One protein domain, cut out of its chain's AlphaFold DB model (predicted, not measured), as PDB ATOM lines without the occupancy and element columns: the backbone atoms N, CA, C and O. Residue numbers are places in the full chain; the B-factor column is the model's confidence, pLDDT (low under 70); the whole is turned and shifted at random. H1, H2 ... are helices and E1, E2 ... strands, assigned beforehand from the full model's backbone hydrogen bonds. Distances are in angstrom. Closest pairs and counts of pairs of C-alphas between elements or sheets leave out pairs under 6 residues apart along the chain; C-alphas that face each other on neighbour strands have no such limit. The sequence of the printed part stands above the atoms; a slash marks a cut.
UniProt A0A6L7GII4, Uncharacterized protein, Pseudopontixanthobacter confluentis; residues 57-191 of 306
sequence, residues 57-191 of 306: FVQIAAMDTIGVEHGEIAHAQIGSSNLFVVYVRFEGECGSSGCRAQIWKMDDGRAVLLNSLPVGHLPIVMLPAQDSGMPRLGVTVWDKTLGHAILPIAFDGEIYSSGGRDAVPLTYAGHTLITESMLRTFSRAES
ATOM      1  N   PHE A  57     -54.485 -41.082 115.444       70.19
ATOM      2  CA  PHE A  57     -55.138 -41.734 114.310       70.19
ATOM      3  C   PHE A  57     -55.001 -40.958 112.983       70.19
ATOM      4  O   PHE A  57     -54.956 -41.590 111.933       70.19
ATOM      5  N   VAL A  58     -54.863 -39.622 112.989       77.75
ATOM      6  CA  VAL A  58     -54.512 -38.853 111.773       77.75
ATOM      7  C   VAL A  58     -53.057 -39.127 111.392       77.75
ATOM      8  O   VAL A  58     -52.749 -39.254 110.211       77.75
ATOM      9  N   GLN A  59     -52.163 -39.260 112.380       82.44
ATOM     10  CA  GLN A  59     -50.770 -39.640 112.138       82.44
ATOM     11  C   GLN A  59     -50.688 -41.038 111.506       82.44
ATOM     12  O   GLN A  59     -50.031 -41.197 110.479       82.44
ATOM     13  N   ILE A  60     -51.393 -42.027 112.072       77.94
ATOM     14  CA  ILE A  60     -51.480 -43.399 111.542       77.94
ATOM     15  C   ILE A  60     -52.066 -43.392 110.127       77.94
ATOM     16  O   ILE A  60     -51.423 -43.894 109.210       77.94
ATOM     17  N   ALA A  61     -53.207 -42.733 109.905       82.50
ATOM     18  CA  ALA A  61     -53.820 -42.656 108.580       82.50
ATOM     19  C   ALA A  61     -52.900 -41.983 107.538       82.50
ATOM     20  O   ALA A  61     -52.813 -42.438 106.395       82.50
ATOM     21  N   ALA A  62     -52.142 -40.950 107.925       86.81
ATOM     22  CA  ALA A  62     -51.130 -40.337 107.066       86.81
ATOM     23  C   ALA A  62     -49.992 -41.305 106.698       86.81
ATOM     24  O   ALA A  62     -49.575 -41.333 105.538       86.81
ATOM     25  N   MET A  63     -49.535 -42.136 107.640       84.88
ATOM     26  CA  MET A  63     -48.527 -43.179 107.397       84.88
ATOM     27  C   MET A  63     -49.077 -44.361 106.578       84.88
ATOM     28  O   MET A  63     -48.357 -44.914 105.753       84.88
ATOM     29  N   ASP A  64     -50.356 -44.721 106.705       82.12
ATOM     30  CA  ASP A  64     -50.947 -45.785 105.882       82.12
ATOM     31  C   ASP A  64     -51.130 -45.358 104.415       82.12
ATOM     32  O   ASP A  64     -50.895 -46.154 103.506       82.12
ATOM     33  N   THR A  65     -51.479 -44.093 104.146       83.19
ATOM     34  CA  THR A  65     -51.703 -43.605 102.762       83.19
ATOM     35  C   THR A  65     -50.465 -43.617 101.855       83.19
ATOM     36  O   THR A  65     -50.611 -43.544 100.634       83.19
ATOM     37  N   ILE A  66     -49.257 -43.697 102.418       80.69
ATOM     38  CA  ILE A  66     -48.000 -43.829 101.660       80.69
ATOM     39  C   ILE A  66     -47.583 -45.292 101.435       80.69
ATOM     40  O   ILE A  66     -46.767 -45.545 100.552       80.69
ATOM     41  N   GLY A  67     -48.136 -46.246 102.196       77.12
ATOM     42  CA  GLY A  67     -47.903 -47.683 102.009       77.12
ATOM     43  C   GLY A  67     -46.460 -48.159 102.222       77.12
ATOM     44  O   GLY A  67     -46.054 -49.127 101.579       77.12
ATOM     45  N   VAL A  68     -45.677 -47.498 103.083       77.94
ATOM     46  CA  VAL A  68     -44.289 -47.888 103.402       77.94
ATOM     47  C   VAL A  68     -44.094 -48.153 104.894       77.94
ATOM     48  O   VAL A  68     -44.773 -47.577 105.739       77.94
ATOM     49  N   GLU A  69     -43.116 -48.997 105.217       80.12
ATOM     50  CA  GLU A  69     -42.800 -49.370 106.601       80.12
ATOM     51  C   GLU A  69     -41.978 -48.305 107.349       80.12
ATOM     52  O   GLU A  69     -42.062 -48.219 108.575       80.12
ATOM     53  N   HIS A  70     -41.210 -47.471 106.638       85.81
ATOM     54  CA  HIS A  70     -40.321 -46.464 107.225       85.81
ATOM     55  C   HIS A  70     -40.381 -45.129 106.473       85.81
ATOM     56  O   HIS A  70     -40.553 -45.085 105.252       85.81
ATOM     57  N   GLY A  71     -40.179 -44.036 107.205       90.31
ATOM     58  CA  GLY A  71     -40.074 -42.693 106.645       90.31
ATOM     59  C   GLY A  71     -39.991 -41.627 107.730       90.31
ATOM     60  O   GLY A  71     -39.679 -41.914 108.885       90.31
ATOM     61  N   GLU A  72     -40.292 -40.385 107.364       92.31
ATOM     62  CA  GLU A  72     -40.369 -39.253 108.281       92.31
ATOM     63  C   GLU A  72     -41.657 -38.451 108.085       92.31
ATOM     64  O   GLU A  72     -42.123 -38.226 106.964       92.31
ATOM     65  N   ILE A  73     -42.214 -37.992 109.202       92.38
ATOM     66  CA  ILE A  73     -43.478 -37.265 109.280       92.38
ATOM     67  C   ILE A  73     -43.302 -35.973 110.081       92.38
ATOM     68  O   ILE A  73     -42.560 -35.928 111.061       92.38
ATOM     69  N   ALA A  74     -43.984 -34.913 109.657       93.88
ATOM     70  CA  ALA A  74     -44.147 -33.671 110.405       93.88
ATOM     71  C   ALA A  74     -45.549 -33.113 110.157       93.88
ATOM     72  O   ALA A  74     -46.148 -33.372 109.114       93.88
ATOM     73  N   HIS A  75     -46.091 -32.333 111.089       94.62
ATOM     74  CA  HIS A  75     -47.475 -31.871 110.997       94.62
ATOM     75  C   HIS A  75     -47.689 -30.503 111.645       94.62
ATOM     76  O   HIS A  75     -46.987 -30.135 112.587       94.62
ATOM     77  N   ALA A  76     -48.711 -29.783 111.193       94.06
ATOM     78  CA  ALA A  76     -49.180 -28.554 111.823       94.06
ATOM     79  C   ALA A  76     -50.691 -28.373 111.627       94.06
ATOM     80  O   ALA A  76     -51.248 -28.753 110.596       94.06
ATOM     81  N   GLN A  77     -51.351 -27.745 112.597       93.25
ATOM     82  CA  GLN A  77     -52.720 -27.258 112.440       93.25
ATOM     83  C   GLN A  77     -52.738 -26.033 111.511       93.25
ATOM     84  O   GLN A  77     -51.837 -25.193 111.544       93.25
ATOM     85  N   ILE A  78     -53.768 -25.913 110.674       93.19
ATOM     86  CA  ILE A  78     -53.901 -24.806 109.726       93.19
ATOM     87  C   ILE A  78     -54.715 -23.688 110.382       93.19
ATOM     88  O   ILE A  78     -55.950 -23.720 110.422       93.19
ATOM     89  N   GLY A  79     -54.010 -22.688 110.911       88.75
ATOM     90  CA  GLY A  79     -54.624 -21.595 111.665       88.75
ATOM     91  C   GLY A  79     -55.326 -22.127 112.916       88.75
ATOM     92  O   GLY A  79     -54.745 -22.903 113.665       88.75
ATOM     93  N   SER A  80     -56.583 -21.734 113.125       87.56
ATOM     94  CA  SER A  80     -57.435 -22.208 114.226       87.56
ATOM     95  C   SER A  80     -58.540 -23.173 113.763       87.56
ATOM     96  O   SER A  80     -59.603 -23.231 114.378       87.56
ATOM     97  N   SER A  81     -58.345 -23.853 112.629       90.25
ATOM     98  CA  SER A  81     -59.350 -24.741 112.024       90.25
ATOM     99  C   SER A  81     -59.234 -26.191 112.511       90.25
ATOM    100  O   SER A  81     -58.264 -26.573 113.161       90.25
ATOM    101  N   ASN A  82     -60.200 -27.028 112.136       89.88
ATOM    102  CA  ASN A  82     -60.117 -28.488 112.238       89.88
ATOM    103  C   ASN A  82     -59.315 -29.132 111.085       89.88
ATOM    104  O   ASN A  82     -59.417 -30.344 110.885       89.88
ATOM    105  N   LEU A  83     -58.560 -28.340 110.310       93.56
ATOM    106  CA  LEU A  83     -57.684 -28.830 109.248       93.56
ATOM    107  C   LEU A  83     -56.225 -28.889 109.710       93.56
ATOM    108  O   LEU A  83     -55.718 -27.987 110.381       93.56
ATOM    109  N   PHE A  84     -55.535 -29.931 109.268       94.25
ATOM    110  CA  PHE A  84     -54.135 -30.208 109.554       94.25
ATOM    111  C   PHE A  84     -53.391 -30.409 108.241       94.25
ATOM    112  O   PHE A  84     -53.889 -31.077 107.338       94.25
ATOM    113  N   VAL A  85     -52.183 -29.862 108.143       95.19
ATOM    114  CA  VAL A  85     -51.227 -30.238 107.104       95.19
ATOM    115  C   VAL A  85     -50.261 -31.259 107.687       95.19
ATOM    116  O   VAL A  85     -49.689 -31.042 108.755       95.19
ATOM    117  N   VAL A  86     -50.087 -32.376 106.987       95.25
ATOM    118  CA  VAL A  86     -49.152 -33.442 107.341       95.25
ATOM    119  C   VAL A  86     -48.172 -33.604 106.187       95.25
ATOM    120  O   VAL A  86     -48.550 -33.963 105.072       95.25
ATOM    121  N   TYR A  87     -46.908 -33.288 106.446       94.44
ATOM    122  CA  TYR A  87     -45.810 -33.581 105.543       94.44
ATOM    123  C   TYR A  87     -45.314 -34.999 105.802       94.44
ATOM    124  O   TYR A  87     -45.002 -35.352 106.939       94.44
ATOM    125  N   VAL A  88     -45.194 -35.786 104.739       92.44
ATOM    126  CA  VAL A  88     -44.692 -37.157 104.786       92.44
ATOM    127  C   VAL A  88     -43.617 -37.323 103.715       92.44
ATOM    128  O   VAL A  88     -43.849 -36.976 102.552       92.44
ATOM    129  N   ARG A  89     -42.455 -37.864 104.093       90.25
ATOM    130  CA  ARG A  89     -41.423 -38.346 103.165       90.25
ATOM    131  C   ARG A  89     -41.042 -39.784 103.490       90.25
ATOM    132  O   ARG A  89     -41.001 -40.154 104.658       90.25
ATOM    133  N   PHE A  90     -40.749 -40.580 102.472       84.25
ATOM    134  CA  PHE A  90     -40.182 -41.924 102.630       84.25
ATOM    135  C   PHE A  90     -38.781 -41.990 102.018       84.25
ATOM    136  O   PHE A  90     -38.353 -41.041 101.361       84.25
ATOM    137  N   GLU A  91     -38.047 -43.080 102.262       68.50
ATOM    138  CA  GLU A  91     -36.650 -43.215 101.828       68.50
ATOM    139  C   GLU A  91     -36.489 -43.017 100.308       68.50
ATOM    140  O   GLU A  91     -36.941 -43.823  99.494       68.50
ATOM    141  N   GLY A  92     -35.835 -41.915  99.932       68.44
ATOM    142  CA  GLY A  92     -35.633 -41.494  98.549       68.44
ATOM    143  C   GLY A  92     -35.449 -39.978  98.434       68.44
ATOM    144  O   GLY A  92     -35.558 -39.241  99.412       68.44
ATOM    145  N   GLU A  93     -35.174 -39.494  97.224       63.47
ATOM    146  CA  GLU A  93     -35.241 -38.057  96.939       63.47
ATOM    147  C   GLU A  93     -36.707 -37.594  96.862       63.47
ATOM    148  O   GLU A  93     -37.577 -38.320  96.370       63.47
ATOM    149  N   CYS A  94     -36.979 -36.349  97.270       72.25
ATOM    150  CA  CYS A  94     -38.277 -35.685  97.091       72.25
ATOM    151  C   CYS A  94     -38.562 -35.339  95.610       72.25
ATOM    152  O   CYS A  94     -38.677 -34.177  95.223       72.25
ATOM    153  N   GLY A  95     -38.656 -36.366  94.763       63.00
ATOM    154  CA  GLY A  95     -39.065 -36.273  93.363       63.00
ATOM    155  C   GLY A  95     -40.585 -36.358  93.184       63.00
ATOM    156  O   GLY A  95     -41.358 -36.096  94.103       63.00
ATOM    157  N   SER A  96     -41.029 -36.798  92.002       53.97
ATOM    158  CA  SER A  96     -42.440 -36.821  91.558       53.97
ATOM    159  C   SER A  96     -43.440 -37.577  92.456       53.97
ATOM    160  O   SER A  96     -44.649 -37.501  92.224       53.97
ATOM    161  N   SER A  97     -42.966 -38.325  93.455       60.75
ATOM    162  CA  SER A  97     -43.807 -39.060  94.407       60.75
ATOM    163  C   SER A  97     -43.282 -39.161  95.843       60.75
ATOM    164  O   SER A  97     -44.091 -39.495  96.707       60.75
ATOM    165  N   GLY A  98     -41.998 -38.876  96.104       74.75
ATOM    166  CA  GLY A  98     -41.325 -39.203  97.372       74.75
ATOM    167  C   GLY A  98     -41.782 -38.397  98.591       74.75
ATOM    168  O   GLY A  98     -41.729 -38.893  99.714       74.75
ATOM    169  N   CYS A  99     -42.253 -37.167  98.371       90.06
ATOM    170  CA  CYS A  99     -42.629 -36.239  99.435       90.06
ATOM    171  C   CYS A  99     -44.016 -35.642  99.161       90.06
ATOM    172  O   CYS A  99     -44.330 -35.210  98.045       90.06
ATOM    173  N   ARG A 100     -44.880 -35.666 100.180       91.19
ATOM    174  CA  ARG A 100     -46.295 -35.278 100.088       91.19
ATOM    175  C   ARG A 100     -46.679 -34.330 101.211       91.19
ATOM    176  O   ARG A 100     -46.314 -34.556 102.358       91.19
ATOM    177  N   ALA A 101     -47.467 -33.312 100.877       93.44
ATOM    178  CA  ALA A 101     -48.222 -32.531 101.849       93.44
ATOM    179  C   ALA A 101     -49.692 -32.939 101.756       93.44
ATOM    180  O   ALA A 101     -50.370 -32.650 100.771       93.44
ATOM    181  N   GLN A 102     -50.163 -33.651 102.765       94.50
ATOM    182  CA  GLN A 102     -51.534 -34.122 102.878       94.50
ATOM    183  C   GLN A 102     -52.324 -33.123 103.719       94.50
ATOM    184  O   GLN A 102     -51.844 -32.726 104.782       94.50
ATOM    185  N   ILE A 103     -53.517 -32.717 103.278       95.06
ATOM    186  CA  ILE A 103     -54.427 -31.944 104.129       95.06
ATOM    187  C   ILE A 103     -55.505 -32.878 104.666       95.06
ATOM    188  O   ILE A 103     -56.240 -33.512 103.906       95.06
ATOM    189  N   TRP A 104     -55.597 -32.936 105.987       94.31
ATOM    190  CA  TRP A 104     -56.533 -33.759 106.737       94.31
ATOM    191  C   TRP A 104     -57.561 -32.873 107.436       94.31
ATOM    192  O   TRP A 104     -57.204 -31.847 108.013       94.31
ATOM    193  N   LYS A 105     -58.831 -33.276 107.412       91.62
ATOM    194  CA  LYS A 105     -59.920 -32.690 108.199       91.62
ATOM    195  C   LYS A 105     -60.262 -33.612 109.362       91.62
ATOM    196  O   LYS A 105     -60.366 -34.820 109.172       91.62
ATOM    197  N   MET A 106     -60.506 -33.023 110.528       85.81
ATOM    198  CA  MET A 106     -61.188 -33.685 111.637       85.81
ATOM    199  C   MET A 106     -62.699 -33.458 111.557       85.81
ATOM    200  O   MET A 106     -63.149 -32.318 111.665       85.81
ATOM    201  N   ASP A 107     -63.473 -34.527 111.369       81.38
ATOM    202  CA  ASP A 107     -64.933 -34.486 111.197       81.38
ATOM    203  C   ASP A 107     -65.582 -35.605 112.026       81.38
ATOM    204  O   ASP A 107     -65.290 -36.775 111.792       81.38
ATOM    205  N   ASP A 108     -66.407 -35.259 113.021       79.25
ATOM    206  CA  ASP A 108     -67.080 -36.200 113.942       79.25
ATOM    207  C   ASP A 108     -66.170 -37.345 114.456       79.25
ATOM    208  O   ASP A 108     -66.476 -38.530 114.298       79.25
ATOM    209  N   GLY A 109     -65.004 -36.983 115.010       71.19
ATOM    210  CA  GLY A 109     -63.994 -37.923 115.528       71.19
ATOM    211  C   GLY A 109     -63.109 -38.594 114.466       71.19
ATOM    212  O   GLY A 109     -62.149 -39.285 114.796       71.19
ATOM    213  N   ARG A 110     -63.369 -38.381 113.170       73.38
ATOM    214  CA  ARG A 110     -62.704 -39.096 112.065       73.38
ATOM    215  C   ARG A 110     -61.682 -38.228 111.340       73.38
ATOM    216  O   ARG A 110     -61.922 -37.051 111.072       73.38
ATOM    217  N   ALA A 111     -60.570 -38.849 110.954       81.50
ATOM    218  CA  ALA A 111     -59.597 -38.279 110.030       81.50
ATOM    219  C   ALA A 111     -60.073 -38.457 108.579       81.50
ATOM    220  O   ALA A 111     -60.221 -39.582 108.104       81.50
ATOM    221  N   VAL A 112     -60.280 -37.356 107.858       87.88
ATOM    222  CA  VAL A 112     -60.664 -37.358 106.439       87.88
ATOM    223  C   VAL A 112     -59.559 -36.707 105.612       87.88
ATOM    224  O   VAL A 112     -59.281 -35.519 105.769       87.88
ATOM    225  N   LEU A 113     -58.932 -37.470 104.714       91.56
ATOM    226  CA  LEU A 113     -57.968 -36.938 103.750       91.56
ATOM    227  C   LEU A 113     -58.710 -36.087 102.710       91.56
ATOM    228  O   LEU A 113     -59.472 -36.621 101.907       91.56
ATOM    229  N   LEU A 114     -58.477 -34.773 102.708       91.94
ATOM    230  CA  LEU A 114     -59.060 -33.858 101.722       91.94
ATOM    231  C   LEU A 114     -58.267 -33.859 100.410       91.94
ATOM    232  O   LEU A 114     -58.846 -33.794  99.330       91.94
ATOM    233  N   ASN A 115     -56.935 -33.914 100.489       91.06
ATOM    234  CA  ASN A 115     -56.055 -33.952  99.321       91.06
ATOM    235  C   ASN A 115     -54.660 -34.518  99.663       91.06
ATOM    236  O   ASN A 115     -54.275 -34.637 100.824       91.06
ATOM    237  N   SER A 116     -53.865 -34.800  98.631       91.06
ATOM    238  CA  SER A 116     -52.437 -35.107  98.762       91.06
ATOM    239  C   SER A 116     -51.659 -34.366  97.678       91.06
ATOM    240  O   SER A 116     -51.781 -34.655  96.486       91.06
ATOM    241  N   LEU A 117     -50.890 -33.358  98.087       88.25
ATOM    242  CA  LEU A 117     -50.160 -32.459  97.199       88.25
ATOM    243  C   LEU A 117     -48.727 -32.976  96.983       88.25
ATOM    244  O   LEU A 117     -48.063 -33.341  97.958       88.25
ATOM    245  N   PRO A 118     -48.210 -33.006  95.740       85.69
ATOM    246  CA  PRO A 118     -46.781 -33.196  95.506       85.69
ATOM    247  C   PRO A 118     -46.012 -31.989  96.053       85.69
ATOM    248  O   PRO A 118     -46.352 -30.846  95.742       85.69
ATOM    249  N   VAL A 119     -44.968 -32.239  96.840       87.00
ATOM    250  CA  VAL A 119     -44.090 -31.192  97.381       87.00
ATOM    251  C   VAL A 119     -42.636 -31.592  97.184       87.00
ATOM    252  O   VAL A 119     -42.291 -32.763  97.310       87.00
ATOM    253  N   GLY A 120     -41.785 -30.628  96.838       81.50
ATOM    254  CA  GLY A 120     -40.378 -30.905  96.552       81.50
ATOM    255  C   GLY A 120     -39.493 -30.889  97.794       81.50
ATOM    256  O   GLY A 120     -38.432 -31.492  97.775       81.50
ATOM    257  N   HIS A 121     -39.862 -30.135  98.830       86.38
ATOM    258  CA  HIS A 121     -39.092 -29.977 100.069       86.38
ATOM    259  C   HIS A 121     -39.877 -29.126 101.075       86.38
ATOM    260  O   HIS A 121     -40.866 -28.472 100.730       86.38
ATOM    261  N   LEU A 122     -39.406 -29.131 102.320       90.94
ATOM    262  CA  LEU A 122     -39.807 -28.175 103.347       90.94
ATOM    263  C   LEU A 122     -39.069 -26.832 103.138       90.94
ATOM    264  O   LEU A 122     -37.994 -26.822 102.538       90.94
ATOM    265  N   PRO A 123     -39.614 -25.694 103.606       93.25
ATOM    266  CA  PRO A 123     -40.779 -25.564 104.482       93.25
ATOM    267  C   PRO A 123     -42.139 -25.763 103.794       93.25
ATOM    268  O   PRO A 123     -42.261 -25.748 102.569       93.25
ATOM    269  N   ILE A 124     -43.184 -25.884 104.613       93.50
ATOM    270  CA  ILE A 124     -44.551 -25.488 104.239       93.50
ATOM    271  C   ILE A 124     -44.879 -24.217 105.016       93.50
ATOM    272  O   ILE A 124     -44.591 -24.127 106.211       93.50
ATOM    273  N   VAL A 125     -45.477 -23.234 104.348       94.19
ATOM    274  CA  VAL A 125     -45.770 -21.910 104.913       94.19
ATOM    275  C   VAL A 125     -47.254 -21.562 104.804       94.19
ATOM    276  O   VAL A 125     -47.958 -22.021 103.910       94.19
ATOM    277  N   MET A 126     -47.725 -20.706 105.702       94.19
ATOM    278  CA  MET A 126     -49.007 -20.019 105.640       94.19
ATOM    279  C   MET A 126     -48.781 -18.633 105.030       94.19
ATOM    280  O   MET A 126     -48.113 -17.786 105.623       94.19
ATOM    281  N   LEU A 127     -49.300 -18.401 103.828       92.56
ATOM    282  CA  LEU A 127     -49.156 -17.129 103.124       92.56
ATOM    283  C   LEU A 127     -50.124 -16.071 103.697       92.56
ATOM    284  O   LEU A 127     -51.173 -16.432 104.226       92.56
ATOM    285  N   PRO A 128     -49.833 -14.759 103.560       90.12
ATOM    286  CA  PRO A 128     -50.692 -13.699 104.108       90.12
ATOM    287  C   PRO A 128     -52.098 -13.609 103.490       90.12
ATOM    288  O   PRO A 128     -52.975 -12.949 104.043       90.12
ATOM    289  N   ALA A 129     -52.309 -14.221 102.322       90.12
ATOM    290  CA  ALA A 129     -53.605 -14.260 101.655       90.12
ATOM    291  C   ALA A 129     -54.533 -15.305 102.292       90.12
ATOM    292  O   ALA A 129     -54.084 -16.357 102.743       90.12
ATOM    293  N   GLN A 130     -55.838 -15.046 102.249       91.75
ATOM    294  CA  GLN A 130     -56.878 -16.011 102.606       91.75
ATOM    295  C   GLN A 130     -57.775 -16.273 101.391       91.75
ATOM    296  O   GLN A 130     -58.043 -15.358 100.611       91.75
ATOM    297  N   ASP A 131     -58.247 -17.509 101.247       91.69
ATOM    298  CA  ASP A 131     -59.209 -17.942 100.233       91.69
ATOM    299  C   ASP A 131     -60.339 -18.707 100.940       91.69
ATOM    300  O   ASP A 131     -60.079 -19.521 101.825       91.69
ATOM    301  N   SER A 132     -61.600 -18.397 100.618       92.25
ATOM    302  CA  SER A 132     -62.794 -19.011 101.234       92.25
ATOM    303  C   SER A 132     -62.775 -19.077 102.779       92.25
ATOM    304  O   SER A 132     -63.295 -20.011 103.383       92.25
ATOM    305  N   GLY A 133     -62.178 -18.070 103.433       91.75
ATOM    306  CA  GLY A 133     -62.062 -17.974 104.898       91.75
ATOM    307  C   GLY A 133     -60.893 -18.752 105.518       91.75
ATOM    308  O   GLY A 133     -60.660 -18.626 106.717       91.75
ATOM    309  N   MET A 134     -60.131 -19.501 104.718       94.44
ATOM    310  CA  MET A 134     -58.964 -20.261 105.161       94.44
ATOM    311  C   MET A 134     -57.650 -19.599 104.717       94.44
ATOM    312  O   MET A 134     -57.602 -18.966 103.658       94.44
ATOM    313  N   PRO A 135     -56.549 -19.736 105.480       93.62
ATOM    314  CA  PRO A 135     -55.242 -19.252 105.048       93.62
ATOM    315  C   PRO A 135     -54.764 -19.967 103.782       93.62
ATOM    316  O   PRO A 135     -54.856 -21.192 103.686       93.62
ATOM    317  N   ARG A 136     -54.198 -19.220 102.831       93.19
ATOM    318  CA  ARG A 136     -53.525 -19.803 101.668       93.19
ATOM    319  C   ARG A 136     -52.240 -20.489 102.123       93.19
ATOM    320  O   ARG A 136     -51.464 -19.910 102.882       93.19
ATOM    321  N   LEU A 137     -51.980 -21.691 101.629       94.12
ATOM    322  CA  LEU A 137     -50.727 -22.392 101.902       94.12
ATOM    323  C   LEU A 137     -49.693 -22.090 100.817       94.12
ATOM    324  O   LEU A 137     -50.029 -21.784  99.674       94.12
ATOM    325  N   GLY A 138     -48.421 -22.182 101.175       93.25
ATOM    326  CA  GLY A 138     -47.301 -22.214 100.253       93.25
ATOM    327  C   GLY A 138     -46.553 -23.525 100.440       93.25
ATOM    328  O   GLY A 138     -46.082 -23.809 101.541       93.25
ATOM    329  N   VAL A 139     -46.451 -24.320  99.378       92.19
ATOM    330  CA  VAL A 139     -45.630 -25.538  99.364       92.19
ATOM    331  C   VAL A 139     -44.398 -25.304  98.509       92.19
ATOM    332  O   VAL A 139     -44.497 -24.665  97.459       92.19
ATOM    333  N   THR A 140     -43.236 -25.797  98.936       89.88
ATOM    334  CA  THR A 140     -42.006 -25.522  98.192       89.88
ATOM    335  C   THR A 140     -41.801 -26.541  97.067       89.88
ATOM    336  O   THR A 140     -41.916 -27.757  97.246       89.88
ATOM    337  N   VAL A 141     -41.550 -26.023  95.867       87.38
ATOM    338  CA  VAL A 141     -41.429 -26.746  94.597       87.38
ATOM    339  C   VAL A 141     -40.129 -26.357  93.895       87.38
ATOM    340  O   VAL A 141     -39.487 -25.369  94.253       87.38
ATOM    341  N   TRP A 142     -39.742 -27.128  92.882       85.81
ATOM    342  CA  TRP A 142     -38.672 -26.741  91.969       85.81
ATOM    343  C   TRP A 142     -39.256 -26.097  90.708       85.81
ATOM    344  O   TRP A 142     -39.989 -26.741  89.958       85.81
ATOM    345  N   ASP A 143     -38.894 -24.842  90.461       85.88
ATOM    346  CA  ASP A 143     -39.155 -24.113  89.225       85.88
ATOM    347  C   ASP A 143     -37.863 -23.934  88.404       85.88
ATOM    348  O   ASP A 143     -36.768 -23.770  88.938       85.88
ATOM    349  N   LYS A 144     -37.981 -23.939  87.070       85.31
ATOM    350  CA  LYS A 144     -36.817 -23.859  86.166       85.31
ATOM    351  C   LYS A 144     -36.150 -22.482  86.118       85.31
ATOM    352  O   LYS A 144     -35.008 -22.400  85.674       85.31
ATOM    353  N   THR A 145     -36.857 -21.428  86.510       87.12
ATOM    354  CA  THR A 145     -36.399 -20.032  86.442       87.12
ATOM    355  C   THR A 145     -36.027 -19.507  87.825       87.12
ATOM    356  O   THR A 145     -35.046 -18.781  87.962       87.12
ATOM    357  N   LEU A 146     -36.797 -19.884  88.849       84.88
ATOM    358  CA  LEU A 146     -36.626 -19.440  90.232       84.88
ATOM    359  C   LEU A 146     -35.807 -20.417  91.096       84.88
ATOM    360  O   LEU A 146     -35.373 -20.038  92.182       84.88
ATOM    361  N   GLY A 147     -35.583 -21.655  90.640       87.12
ATOM    362  CA  GLY A 147     -35.004 -22.718  91.461       87.12
ATOM    363  C   GLY A 147     -36.006 -23.183  92.517       87.12
ATOM    364  O   GLY A 147     -37.144 -23.518  92.196       87.12
ATOM    365  N   HIS A 148     -35.611 -23.183  93.788       86.56
ATOM    366  CA  HIS A 148     -36.538 -23.453  94.886       86.56
ATOM    367  C   HIS A 148     -37.535 -22.286  95.039       86.56
ATOM    368  O   HIS A 148     -37.144 -21.142  95.281       86.56
ATOM    369  N   ALA A 149     -38.829 -22.568  94.884       90.44
ATOM    370  CA  ALA A 149     -39.895 -21.567  94.831       90.44
ATOM    371  C   ALA A 149     -41.135 -22.023  95.609       90.44
ATOM    372  O   ALA A 149     -41.371 -23.217  95.777       90.44
ATOM    373  N   ILE A 150     -41.958 -21.081  96.065       90.94
ATOM    374  CA  ILE A 150     -43.213 -21.376  96.763       90.94
ATOM    375  C   ILE A 150     -44.353 -21.417  95.748       90.94
ATOM    376  O   ILE A 150     -44.646 -20.413  95.102       90.94
ATOM    377  N   LEU A 151     -45.037 -22.555  95.637       91.62
ATOM    378  CA  LEU A 151     -46.292 -22.671  94.899       91.62
ATOM    379  C   LEU A 151     -47.466 -22.305  95.826       91.62
ATOM    380  O   LEU A 151     -47.671 -22.996  96.831       91.62
ATOM    381  N   PRO A 152     -48.248 -21.245  95.533       92.81
ATOM    382  CA  PRO A 152     -49.394 -20.870  96.356       92.81
ATOM    383  C   PRO A 152     -50.584 -21.814  96.120       92.81
ATOM    384  O   PRO A 152     -51.106 -21.900  95.009       92.81
ATOM    385  N   ILE A 153     -51.054 -22.471  97.180       92.94
ATOM    386  CA  ILE A 153     -52.177 -23.415  97.175       92.94
ATOM    387  C   ILE A 153     -53.370 -22.769  97.883       92.94
ATOM    388  O   ILE A 153     -53.317 -22.493  99.084       92.94
ATOM    389  N   ALA A 154     -54.437 -22.503  97.132       92.75
ATOM    390  CA  ALA A 154     -55.643 -21.843  97.628       92.75
ATOM    391  C   ALA A 154     -56.656 -22.867  98.152       92.75
ATOM    392  O   ALA A 154     -56.727 -23.980  97.636       92.75
ATOM    393  N   PHE A 155     -57.452 -22.482  99.149       93.38
ATOM    394  CA  PHE A 155     -58.624 -23.246  99.568       93.38
ATOM    395  C   PHE A 155     -59.838 -22.781  98.758       93.38
ATOM    396  O   PHE A 155     -60.140 -21.588  98.744       93.38
ATOM    397  N   ASP A 156     -60.521 -23.687  98.061       90.50
ATOM    398  CA  ASP A 156     -61.707 -23.333  97.263       90.50
ATOM    399  C   ASP A 156     -62.996 -23.271  98.100       90.50
ATOM    400  O   ASP A 156     -63.927 -22.541  97.753       90.50
ATOM    401  N   GLY A 157     -63.013 -23.936  99.252       88.31
ATOM    402  CA  GLY A 157     -64.177 -24.095 100.125       88.31
ATOM    403  C   GLY A 157     -64.350 -25.541 100.588       88.31
ATOM    404  O   GLY A 157     -64.951 -25.772 101.635       88.31
ATOM    405  N   GLU A 158     -63.770 -26.495  99.853       90.00
ATOM    406  CA  GLU A 158     -63.799 -27.926 100.167       90.00
ATOM    407  C   GLU A 158     -62.384 -28.501 100.299       90.00
ATOM    408  O   GLU A 158     -62.100 -29.225 101.254       90.00
ATOM    409  N   ILE A 159     -61.474 -28.146  99.384       92.12
ATOM    410  CA  ILE A 159     -60.101 -28.661  99.343       92.12
ATOM    411  C   ILE A 159     -59.068 -27.553  99.104       92.12
ATOM    412  O   ILE A 159     -59.363 -26.442  98.666       92.12
ATOM    413  N   TYR A 160     -57.805 -27.879  99.376       91.00
ATOM    414  CA  TYR A 160     -56.672 -27.075  98.929       91.00
ATOM    415  C   TYR A 160     -56.274 -27.489  97.507       91.00
ATOM    416  O   TYR A 160     -55.857 -28.624  97.276       91.00
ATOM    417  N   SER A 161     -56.370 -26.576  96.545       84.50
ATOM    418  CA  SER A 161     -56.030 -26.826  95.143       84.50
ATOM    419  C   SER A 161     -54.924 -25.887  94.649       84.50
ATOM    420  O   SER A 161     -54.827 -24.714  95.017       84.50
ATOM    421  N   SER A 162     -54.043 -26.405  93.790       71.56
ATOM    422  CA  SER A 162     -52.919 -25.669  93.186       71.56
ATOM    423  C   SER A 162     -53.352 -24.729  92.049       71.56
ATOM    424  O   SER A 162     -52.570 -24.443  91.145       71.56
ATOM    425  N   GLY A 163     -54.618 -24.294  92.048       56.62
ATOM    426  CA  GLY A 163     -55.339 -23.764  90.890       56.62
ATOM    427  C   GLY A 163     -54.656 -22.601  90.167       56.62
ATOM    428  O   GLY A 163     -54.907 -21.442  90.483       56.62
ATOM    429  N   GLY A 164     -53.851 -22.922  89.150       56.25
ATOM    430  CA  GLY A 164     -53.388 -22.008  88.101       56.25
ATOM    431  C   GLY A 164     -52.535 -20.815  88.546       56.25
ATOM    432  O   GLY A 164     -52.488 -19.831  87.813       56.25
ATOM    433  N   ARG A 165     -51.903 -20.855  89.727       66.62
ATOM    434  CA  ARG A 165     -51.050 -19.759  90.222       66.62
ATOM    435  C   ARG A 165     -49.577 -20.056  89.957       66.62
ATOM    436  O   ARG A 165     -49.106 -21.148  90.263       66.62
ATOM    437  N   ASP A 166     -48.861 -19.065  89.435       82.50
ATOM    438  CA  ASP A 166     -47.415 -19.148  89.232       82.50
ATOM    439  C   ASP A 166     -46.674 -19.307  90.569       82.50
ATOM    440  O   ASP A 166     -47.090 -18.769  91.603       82.50
ATOM    441  N   ALA A 167     -45.558 -20.038  90.547       85.44
ATOM    442  CA  ALA A 167     -44.670 -20.134  91.697       85.44
ATOM    443  C   ALA A 167     -44.002 -18.776  91.968       85.44
ATOM    444  O   ALA A 167     -43.566 -18.087  91.045       85.44
ATOM    445  N   VAL A 168     -43.906 -18.397  93.241       86.75
ATOM    446  CA  VAL A 168     -43.279 -17.145  93.684       86.75
ATOM    447  C   VAL A 168     -41.913 -17.420  94.323       86.75
ATOM    448  O   VAL A 168     -41.702 -18.509  94.867       86.75
ATOM    449  N   PRO A 169     -40.966 -16.464  94.296       85.44
ATOM    450  CA  PRO A 169     -39.671 -16.640  94.948       85.44
ATOM    451  C   PRO A 169     -39.811 -16.988  96.435       85.44
ATOM    452  O   PRO A 169     -40.675 -16.446  97.127       85.44
ATOM    453  N   LEU A 170     -38.912 -17.838  96.943       80.31
ATOM    454  CA  LEU A 170     -38.869 -18.258  98.352       80.31
ATOM    455  C   LEU A 170     -38.850 -17.092  99.359       80.31
ATOM    456  O   LEU A 170     -39.321 -17.238 100.481       80.31
ATOM    457  N   THR A 171     -38.359 -15.917  98.959       75.50
ATOM    458  CA  THR A 171     -38.345 -14.694  99.780       75.50
ATOM    459  C   THR A 171     -39.733 -14.130 100.100       75.50
ATOM    460  O   THR A 171     -39.845 -13.300 100.997       75.50
ATOM    461  N   TYR A 172     -40.790 -14.586  99.420       68.62
ATOM    462  CA  TYR A 172     -42.190 -14.290  99.754       68.62
ATOM    463  C   TYR A 172     -42.805 -15.312 100.730       68.62
ATOM    464  O   TYR A 172     -44.029 -15.388 100.857       68.62
ATOM    465  N   ALA A 173     -41.978 -16.117 101.409       68.31
ATOM    466  CA  ALA A 173     -42.418 -17.026 102.459       68.31
ATOM    467  C   ALA A 173     -43.229 -16.280 103.533       68.31
ATOM    468  O   ALA A 173     -42.795 -15.273 104.090       68.31
ATOM    469  N   GLY A 174     -44.429 -16.794 103.807       84.38
ATOM    470  CA  GLY A 174     -45.256 -16.333 104.915       84.38
ATOM    471  C   GLY A 174     -44.823 -16.952 106.246       84.38
ATOM    472  O   GLY A 174     -43.659 -17.288 106.450       84.38
ATOM    473  N   HIS A 175     -45.768 -17.139 107.162       92.00
ATOM    474  CA  HIS A 175     -45.485 -17.771 108.448       92.00
ATOM    475  C   HIS A 175     -45.225 -19.275 108.272       92.00
ATOM    476  O   HIS A 175     -46.097 -19.999 107.798       92.00
ATOM    477  N   THR A 176     -44.042 -19.763 108.640       92.88
ATOM    478  CA  THR A 176     -43.697 -21.184 108.493       92.88
ATOM    479  C   THR A 176     -44.558 -22.082 109.381       92.88
ATOM    480  O   THR A 176     -44.605 -21.887 110.590       92.88
ATOM    481  N   LEU A 177     -45.201 -23.082 108.770       93.44
ATOM    482  CA  LEU A 177     -46.021 -24.093 109.443       93.44
ATOM    483  C   LEU A 177     -45.243 -25.376 109.739       93.44
ATOM    484  O   LEU A 177     -45.379 -25.925 110.823       93.44
ATOM    485  N   ILE A 178     -44.455 -25.860 108.773       94.50
ATOM    486  CA  ILE A 178     -43.647 -27.076 108.924       94.50
ATOM    487  C   ILE A 178     -42.216 -26.800 108.462       94.50
ATOM    488  O   ILE A 178     -42.003 -26.325 107.346       94.50
ATOM    489  N   THR A 179     -41.245 -27.132 109.314       93.69
ATOM    490  CA  THR A 179     -39.795 -27.094 109.055       93.69
ATOM    491  C   THR A 179     -39.189 -28.495 109.080       93.69
ATOM    492  O   THR A 179     -39.762 -29.420 109.653       93.69
ATOM    493  N   GLU A 180     -37.980 -28.658 108.537       92.12
ATOM    494  CA  GLU A 180     -37.240 -29.927 108.640       92.12
ATOM    495  C   GLU A 180     -36.986 -30.352 110.095       92.12
ATOM    496  O   GLU A 180     -37.041 -31.533 110.411       92.12
ATOM    497  N   SER A 181     -36.803 -29.401 111.017       93.38
ATOM    498  CA  SER A 181     -36.638 -29.681 112.452       93.38
ATOM    499  C   SER A 181     -37.879 -30.282 113.134       93.38
ATOM    500  O   SER A 181     -37.773 -30.815 114.243       93.38
ATOM    501  N   MET A 182     -39.049 -30.226 112.491       93.81
ATOM    502  CA  MET A 182     -40.276 -30.882 112.959       93.81
ATOM    503  C   MET A 182     -40.390 -32.335 112.485       93.81
ATOM    504  O   MET A 182     -41.252 -33.051 112.988       93.81
ATOM    505  N   LEU A 183     -39.531 -32.790 111.565       92.00
ATOM    506  CA  LEU A 183     -39.539 -34.173 111.096       92.00
ATOM    507  C   LEU A 183     -39.203 -35.143 112.228       92.00
ATOM    508  O   LEU A 183     -38.291 -34.923 113.032       92.00
ATOM    509  N   ARG A 184     -39.964 -36.230 112.282       91.00
ATOM    510  CA  ARG A 184     -39.750 -37.376 113.159       91.00
ATOM    511  C   ARG A 184     -39.737 -38.624 112.295       91.00
ATOM    512  O   ARG A 184     -40.645 -38.816 111.488       91.00
ATOM    513  N   THR A 185     -38.724 -39.463 112.467       90.62
ATOM    514  CA  THR A 185     -38.696 -40.802 111.877       90.62
ATOM    515  C   THR A 185     -39.850 -41.629 112.428       90.62
ATOM    516  O   THR A 185     -40.078 -41.622 113.638       90.62
ATOM    517  N   PHE A 186     -40.537 -42.366 111.564       85.94
ATOM    518  CA  PHE A 186     -41.505 -43.379 111.959       85.94
ATOM    519  C   PHE A 186     -41.100 -44.747 111.410       85.94
ATOM    520  O   PHE A 186     -40.510 -44.876 110.336       85.94
ATOM    521  N   SER A 187     -41.474 -45.775 112.164       83.12
ATOM    522  CA  SER A 187     -41.492 -47.169 111.744       83.12
ATOM    523  C   SER A 187     -42.908 -47.674 111.973       83.12
ATOM    524  O   SER A 187     -43.429 -47.521 113.079       83.12
ATOM    525  N   ARG A 188     -43.557 -48.247 110.957       70.00
ATOM    526  CA  ARG A 188     -44.969 -48.644 111.028       70.00
ATOM    527  C   ARG A 188     -45.221 -49.590 112.205       70.00
ATOM    528  O   ARG A 188     -46.076 -49.302 113.041       70.00
ATOM    529  N   ALA A 189     -44.372 -50.611 112.344       67.25
ATOM    530  CA  ALA A 189     -44.368 -51.588 113.438       67.25
ATOM    531  C   ALA A 189     -44.143 -51.001 114.854       67.25
ATOM    532  O   ALA A 189     -44.493 -51.636 115.852       67.25
ATOM    533  N   GLU A 190     -43.556 -49.804 114.963       65.31
ATOM    534  CA  GLU A 190     -43.354 -49.092 116.238       65.31
ATOM    535  C   GLU A 190     -44.429 -48.022 116.481       65.31
ATOM    536  O   GLU A 190     -44.695 -47.654 117.623       65.31
ATOM    537  N   SER A 191     -45.041 -47.520 115.405       60.50
ATOM    538  CA  SER A 191     -46.034 -46.443 115.428       60.50
ATOM    539  C   SER A 191     -47.459 -46.923 115.707       60.50
ATOM    540  O   SER A 191     -48.272 -46.152 116.216       60.50
TER     541      SER A 191
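What this domain is: This is residues 57 to 191 of the 306 residues of an uncharacterized protein of Pseudopontixanthobacter confluentis (UniProt A0A6L7GII4). Two strongly twisted sheets are stacked partly face to face as a sandwich, and the larger one, E4 E3 E2 E1 E9, curls round the helix H1 on its side away from the smaller one, E7 E6 E5 E8. The short H2 follows the edge strand E9. The printed part has 135 residues, with two named helices and nine named strands that follow each other along the chain as H1 E1 E2 E3 E4 E5 E6 E7 E8 E9 H2; both sheets are antiparallel and the class is mostly strand. It is compact, with a radius of gyration of the C-alphas of 14.3 A and spans of 41 by 35 by 23 A.

How they stand to each other: H1, residues 57 to 64, is on the sheet of E1, residues 70 to 77, E2, residues 83 to 90, E3, residues 99 to 107, E4, residues 110 to 118, and E9, residues 184 to 187. The closest C-alphas of H1 and E4 are those of Val 58 and Ala 111, 5.4 A apart. E1 to E4 form a meander, each strand the antiparallel neighbour of the one before: N 74 and O 87 are 2.9 A apart, N 86 and O 102 2.8 A, and N 112 and O 105 2.9 A, within hydrogen-bond range. E9 pairs with E1, with N 73 and O 184 at 2.9 A. E5, residues 121 to 131, E6, residues 134 to 143, E7, residues 147 to 155, and E8, residues 175 to 178, form a Greek key, a meander of three strands whose first is also the antiparallel neighbour of the fourth. Here N 138 and O 125 are 2.8 A apart, N 151 and O 139 2.8 A, and N 126 and O 175 2.7 A. E5 bends by 81 degrees at residue 128. Across the sandwich, the closest C-alphas of E1 and E8 are those of Ala 76 and Leu 177, 6.0 A apart. H2, residues 188 to 191, only grazes the larger sheet. In H1 every O i to N i+4 pair is within hydrogen-bond range; H2 is too short for such a pair.

Where its parts are: H1 begins at C-alpha 57 (-55.138, -41.734, 114.310) and is 10.2 A long. E1 measures 23.4 A, E2 22.8 A, E3 25.3 A, E4 23.7 A, E5 23.4 A, E6 25.7 A and E7 25.0 A. E8, E9 and H2, four residues each, are shorter; H2 ends at C-alpha 191 (-46.034, -46.443, 115.428).

The domain as a whole: The two C-alphas farthest apart, those of Asp 108 and Thr 145, are 44.3 A apart. The printed part has no cut. The link E7 to E8, residues 156 to 174, is long. The mean pLDDT of the printed part is 85.5, with 14 residues under 70: 91 to 93, 95 to 97, 163 to 165, 172 to 173 and 189 to 191.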